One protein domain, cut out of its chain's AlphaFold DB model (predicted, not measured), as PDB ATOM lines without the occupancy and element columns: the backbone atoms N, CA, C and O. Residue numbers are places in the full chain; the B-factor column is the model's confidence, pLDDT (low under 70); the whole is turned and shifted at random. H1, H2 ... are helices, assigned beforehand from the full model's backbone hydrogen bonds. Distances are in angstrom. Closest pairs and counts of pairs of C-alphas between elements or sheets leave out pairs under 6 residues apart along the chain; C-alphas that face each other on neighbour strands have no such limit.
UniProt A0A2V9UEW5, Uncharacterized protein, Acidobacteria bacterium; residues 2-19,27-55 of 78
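This is residues 2 to 19 and 27 to 55 of the 78 residues of an uncharacterized protein of Acidobacteria bacterium (UniProt A0A2V9UEW5). Two helices, H1 and H2, cross as an X, and a shorter third helix, H3, is set to one side of that pair, folded back after the end of H2. The printed part has 47 residues with three named helices, H1, H2 and H3 along the chain, and no named strand: all helix. It is compact, with a radius of gyration of the C-alphas of 10.6 A, yet elongated, spanning 32 by 18 by 15 A.

H1, residues 2 to 19, begins at C-alpha 2 (157.064, 305.204, 245.654) and is 25.5 A long. H2, residues 27 to 40, is 19.9 A long. H3, residues 45 to 54, is 14.4 A long and ends at C-alpha 54 (145.778, 300.318, 247.072).

H1 and H2 touch, the C-alphas of Ala 13 and Trp 31 being closest at 5.0 A. They run opposite ways at a steep tilt of 56 degrees. H3 is close to H2 but not clearly touching; the closest C-alphas, of Leu 39 and Ala 45, are 4.6 A apart. In H1, H2 and H3 every O i to N i+4 pair is within hydrogen-bond range.

Residues 20 to 26 are not printed; C-alphas 19 and 27 are 12.5 A apart across the cut. The H2 to H3 link is tight. Residue 2 and residues 43 to 55 have pLDDT under 70.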
ATOM      1  N   ALA A   2     156.673 306.112 244.566       65.94
ATOM      2  CA  ALA A   2     157.064 305.204 245.654       65.94
ATOM      3  C   ALA A   2     158.588 304.970 245.719       65.94
ATOM      4  O   ALA A   2     159.182 305.131 246.776       65.94
ATOM      5  N   GLU A   3     159.249 304.777 244.573       74.81
ATOM      6  CA  GLU A   3     160.709 304.575 244.496       74.81
ATOM      7  C   GLU A   3     161.546 305.703 245.134       74.81
ATOM      8  O   GLU A   3     162.599 305.460 245.726       74.81
ATOM      9  N   LEU A   4     161.090 306.960 245.048       78.44
ATOM     10  CA  LEU A   4     161.775 308.096 245.679       78.44
ATOM     11  C   LEU A   4     161.649 308.052 247.206       78.44
ATOM     12  O   LEU A   4     162.600 308.412 247.905       78.44
ATOM     13  N   VAL A   5     160.492 307.611 247.708       77.12
ATOM     14  CA  VAL A   5     160.245 307.395 249.138       77.12
ATOM     15  C   VAL A   5     161.100 306.230 249.618       77.12
ATOM     16  O   VAL A   5     161.900 306.416 250.528       77.12
ATOM     17  N   GLU A   6     161.057 305.088 248.939       82.00
ATOM     18  CA  GLU A   6     161.865 303.912 249.277       82.00
ATOM     19  C   GLU A   6     163.364 304.218 249.322       82.00
ATOM     20  O   GLU A   6     164.066 303.810 250.250       82.00
ATOM     21  N   ARG A   7     163.876 304.992 248.358       85.81
ATOM     22  CA  ARG A   7     165.289 305.388 248.342       85.81
ATOM     23  C   ARG A   7     165.655 306.269 249.539       85.81
ATOM     24  O   ARG A   7     166.773 306.162 250.053       85.81
ATOM     25  N   LYS A   8     164.740 307.130 249.995       86.94
ATOM     26  CA  LYS A   8     164.924 307.932 251.215       86.94
ATOM     27  C   LYS A   8     164.850 307.067 252.469       86.94
ATOM     28  O   LYS A   8     165.738 307.181 253.308       86.94
ATOM     29  N   VAL A   9     163.867 306.170 252.556       87.00
ATOM     30  CA  VAL A   9     163.703 305.235 253.681       87.00
ATOM     31  C   VAL A   9     164.940 304.359 253.831       87.00
ATOM     32  O   VAL A   9     165.501 304.277 254.917       87.00
ATOM     33  N   ARG A  10     165.463 303.798 252.736       88.31
ATOM     34  CA  ARG A  10     166.683 302.975 252.755       88.31
ATOM     35  C   ARG A  10     167.902 303.743 253.261       88.31
ATOM     36  O   ARG A  10     168.649 303.229 254.090       88.31
ATOM     37  N   ASN A  11     168.105 304.973 252.782       90.31
ATOM     38  CA  ASN A  11     169.193 305.822 253.272       90.31
ATOM     39  C   ASN A  11     169.021 306.155 254.756       90.31
ATOM     40  O   ASN A  11     169.997 306.141 255.503       90.31
ATOM     41  N   ARG A  12     167.790 306.433 255.194       89.00
ATOM     42  CA  ARG A  12     167.516 306.783 256.586       89.00
ATOM     43  C   ARG A  12     167.674 305.587 257.527       89.00
ATOM     44  O   ARG A  12     168.319 305.736 258.558       89.00
ATOM     45  N   ALA A  13     167.206 304.404 257.138       89.19
ATOM     46  CA  ALA A  13     167.391 303.165 257.893       89.19
ATOM     47  C   ALA A  13     168.880 302.814 258.041       89.19
ATOM     48  O   ALA A  13     169.336 302.493 259.134       89.19
ATOM     49  N   ARG A  14     169.671 302.973 256.966       87.88
ATOM     50  CA  ARG A  14     171.136 302.806 257.001       87.88
ATOM     51  C   ARG A  14     171.791 303.758 258.007       87.88
ATOM     52  O   ARG A  14     172.620 303.332 258.799       87.88
ATOM     53  N   GLN A  15     171.387 305.029 258.011       89.00
ATOM     54  CA  GLN A  15     171.893 306.009 258.976       89.00
ATOM     55  C   GLN A  15     171.511 305.666 260.420       89.00
ATOM     56  O   GLN A  15     172.315 305.897 261.318       89.00
ATOM     57  N   LEU A  16     170.301 305.149 260.658       87.50
ATOM     58  CA  LEU A  16     169.874 304.697 261.987       87.50
ATOM     59  C   LEU A  16     170.724 303.512 262.457       87.50
ATOM     60  O   LEU A  16     171.263 303.563 263.561       87.50
ATOM     61  N   TYR A  17     170.945 302.531 261.584       86.81
ATOM     62  CA  TYR A  17     171.808 301.381 261.847       86.81
ATOM     63  C   TYR A  17     173.251 301.792 262.189       86.81
ATOM     64  O   TYR A  17     173.813 301.340 263.189       86.81
ATOM     65  N   ASP A  18     173.836 302.705 261.407       87.94
ATOM     66  CA  ASP A  18     175.187 303.215 261.660       87.94
ATOM     67  C   ASP A  18     175.258 304.012 262.976       87.94
ATOM     68  O   ASP A  18     176.186 303.820 263.763       87.94
ATOM     69  N   LYS A  19     174.255 304.856 263.269       86.62
ATOM     70  CA  LYS A  19     174.180 305.621 264.529       86.62
ATOM     71  C   LYS A  19     174.058 304.736 265.764       86.62
ATOM     72  O   LYS A  19     174.570 305.098 266.818       86.62
ATOM     73  N   ALA A  27     167.123 295.692 262.331       83.38
ATOM     74  CA  ALA A  27     166.955 296.092 260.932       83.38
ATOM     75  C   ALA A  27     165.493 296.402 260.556       83.38
ATOM     76  O   ALA A  27     165.228 297.380 259.861       83.38
ATOM     77  N   LEU A  28     164.540 295.603 261.050       84.88
ATOM     78  CA  LEU A  28     163.115 295.827 260.801       84.88
ATOM     79  C   LEU A  28     162.605 297.091 261.509       84.88
ATOM     80  O   LEU A  28     161.863 297.873 260.924       84.88
ATOM     81  N   GLN A  29     163.030 297.310 262.753       85.88
ATOM     82  CA  GLN A  29     162.645 298.477 263.540       85.88
ATOM     83  C   GLN A  29     163.237 299.765 262.954       85.88
ATOM     84  O   GLN A  29     162.518 300.747 262.795       85.88
ATOM     85  N   ASP A  30     164.513 299.738 262.561       86.69
ATOM     86  CA  ASP A  30     165.196 300.854 261.905       86.69
ATOM     87  C   ASP A  30     164.540 301.193 260.561       86.69
ATOM     88  O   ASP A  30     164.442 302.362 260.191       86.69
ATOM     89  N   TRP A  31     164.043 300.183 259.842       84.56
ATOM     90  CA  TRP A  31     163.306 300.380 258.598       84.56
ATOM     91  C   TRP A  31     161.935 301.034 258.820       84.56
ATOM     92  O   TRP A  31     161.642 302.037 258.172       84.56
ATOM     93  N   VAL A  32     161.125 300.544 259.768       85.50
ATOM     94  CA  VAL A  32     159.805 301.132 260.088       85.50
ATOM     95  C   VAL A  32     159.941 302.553 260.651       85.50
ATOM     96  O   VAL A  32     159.160 303.448 260.313       85.50
ATOM     97  N   GLN A  33     160.959 302.787 261.482       85.81
ATOM     98  CA  GLN A  33     161.266 304.108 262.028       85.81
ATOM     99  C   GLN A  33     161.672 305.077 260.911       85.81
ATOM    100  O   GLN A  33     161.162 306.194 260.832       85.81
ATOM    101  N   ALA A  34     162.548 304.638 260.005       88.75
ATOM    102  CA  ALA A  34     162.937 305.416 258.837       88.75
ATOM    103  C   ALA A  34     161.757 305.713 257.903       88.75
ATOM    104  O   ALA A  34     161.679 306.813 257.358       88.75
ATOM    105  N   GLU A  35     160.846 304.756 257.718       85.31
ATOM    106  CA  GLU A  35     159.626 304.943 256.934       85.31
ATOM    107  C   GLU A  35     158.747 306.037 257.548       85.31
ATOM    108  O   GLU A  35     158.387 306.993 256.860       85.31
ATOM    109  N   SER A  36     158.503 305.961 258.858       84.19
ATOM    110  CA  SER A  36     157.732 306.961 259.605       84.19
ATOM    111  C   SER A  36     158.363 308.352 259.519       84.19
ATOM    112  O   SER A  36     157.681 309.308 259.170       84.19
ATOM    113  N   GLU A  37     159.677 308.476 259.727       84.94
ATOM    114  CA  GLU A  37     160.369 309.771 259.657       84.94
ATOM    115  C   GLU A  37     160.363 310.387 258.251       84.94
ATOM    116  O   GLU A  37     160.288 311.609 258.099       84.94
ATOM    117  N   VAL A  38     160.463 309.565 257.203       83.50
ATOM    118  CA  VAL A  38     160.398 310.045 255.815       83.50
ATOM    119  C   VAL A  38     158.974 310.460 255.452       83.50
ATOM    120  O   VAL A  38     158.803 311.418 254.697       83.50
ATOM    121  N   LEU A  39     157.967 309.768 255.985       79.50
ATOM    122  CA  LEU A  39     156.560 310.074 255.763       79.50
ATOM    123  C   LEU A  39     156.109 311.308 256.545       79.50
ATOM    124  O   LEU A  39     155.510 312.188 255.943       79.50
ATOM    125  N   GLU A  40     156.429 311.427 257.833       80.25
ATOM    126  CA  GLU A  40     156.045 312.579 258.666       80.25
ATOM    127  C   GLU A  40     156.631 313.897 258.152       80.25
ATOM    128  O   GLU A  40     155.948 314.917 258.120       80.25
ATOM    129  N   ASN A  41     157.874 313.870 257.668       73.94
ATOM    130  CA  ASN A  41     158.534 315.053 257.111       73.94
ATOM    131  C   ASN A  41     158.161 315.328 255.646       73.94
ATOM    132  O   ASN A  41     158.727 316.222 255.012       73.94
ATOM    133  N   SER A  42     157.251 314.544 255.065       70.81
ATOM    134  CA  SER A  42     156.862 314.669 253.670       70.81
ATOM    135  C   SER A  42     155.358 314.848 253.529       70.81
ATOM    136  O   SER A  42     154.553 314.087 254.051       70.81
ATOM    137  N   ILE A  43     154.963 315.789 252.671       69.25
ATOM    138  CA  ILE A  43     153.577 315.959 252.184       69.25
ATOM    139  C   ILE A  43     152.998 314.672 251.558       69.25
ATOM    140  O   ILE A  43     151.807 314.584 251.266       69.25
ATOM    141  N   LEU A  44     153.846 313.661 251.362       66.50
ATOM    142  CA  LEU A  44     153.502 312.338 250.881       66.50
ATOM    143  C   LEU A  44     152.873 311.429 251.950       66.50
ATOM    144  O   LEU A  44     152.285 310.437 251.543       66.50
ATOM    145  N   ALA A  45     152.912 311.728 253.259       69.06
ATOM    146  CA  ALA A  45     152.254 310.912 254.300       69.06
ATOM    147  C   ALA A  45     150.798 310.511 253.963       69.06
ATOM    148  O   ALA A  45     150.491 309.312 253.927       69.06
ATOM    149  N   PRO A  46     149.889 311.458 253.655       68.50
ATOM    150  CA  PRO A  46     148.517 311.111 253.285       68.50
ATOM    151  C   PRO A  46     148.414 310.392 251.929       68.50
ATOM    152  O   PRO A  46     147.473 309.631 251.714       68.50
ATOM    153  N   LEU A  47     149.370 310.595 251.018       66.38
ATOM    154  CA  LEU A  47     149.372 309.977 249.687       66.38
ATOM    155  C   LEU A  47     149.912 308.542 249.711       66.38
ATOM    156  O   LEU A  47     149.356 307.665 249.061       66.38
ATOM    157  N   TYR A  48     150.946 308.281 250.503       65.62
ATOM    158  CA  TYR A  48     151.522 306.956 250.700       65.62
ATOM    159  C   TYR A  48     150.590 306.064 251.513       65.62
ATOM    160  O   TYR A  48     150.444 304.893 251.184       65.62
ATOM    161  N   ARG A  49     149.869 306.622 252.502       68.62
ATOM    162  CA  ARG A  49     148.783 305.899 253.178       68.62
ATOM    163  C   ARG A  49     147.769 305.373 252.164       68.62
ATOM    164  O   ARG A  49     147.424 304.207 252.252       68.62
ATOM    165  N   LYS A  50     147.339 306.208 251.208       67.06
ATOM    166  CA  LYS A  50     146.400 305.819 250.140       67.06
ATOM    167  C   LYS A  50     147.001 304.824 249.145       67.06
ATOM    168  O   LYS A  50     146.297 303.934 248.688       67.06
ATOM    169  N   LEU A  51     148.284 304.970 248.809       64.81
ATOM    170  CA  LEU A  51     148.967 304.065 247.886       64.81
ATOM    171  C   LEU A  51     149.178 302.677 248.508       64.81
ATOM    172  O   LEU A  51     148.916 301.688 247.843       64.81
ATOM    173  N   ARG A  52     149.559 302.596 249.789       63.81
ATOM    174  CA  ARG A  52     149.743 301.333 250.521       63.81
ATOM    175  C   ARG A  52     148.435 300.570 250.727       63.81
ATOM    176  O   ARG A  52     148.450 299.347 250.711       63.81
ATOM    177  N   THR A  53     147.307 301.259 250.910       61.50
ATOM    178  CA  THR A  53     145.998 300.585 250.903       61.50
ATOM    179  C   THR A  53     145.596 300.098 249.516       61.50
ATOM    180  O   THR A  53     144.901 299.094 249.430       61.50
ATOM    181  N   ASN A  54     146.028 300.770 248.445       57.75
ATOM    182  CA  ASN A  54     145.778 300.318 247.072       57.75
ATOM    183  C   ASN A  54     146.738 299.211 246.605       57.75
ATOM    184  O   ASN A  54     146.371 298.446 245.722       57.75
ATOM    185  N   ASP A  55     147.932 299.114 247.192       52.00
ATOM    186  CA  ASP A  55     148.926 298.066 246.923       52.00
ATOM    187  C   ASP A  55     148.759 296.850 247.855       52.00
ATOM    188  O   ASP A  55     149.684 296.075 248.051       52.00
TER     189      ASP A  55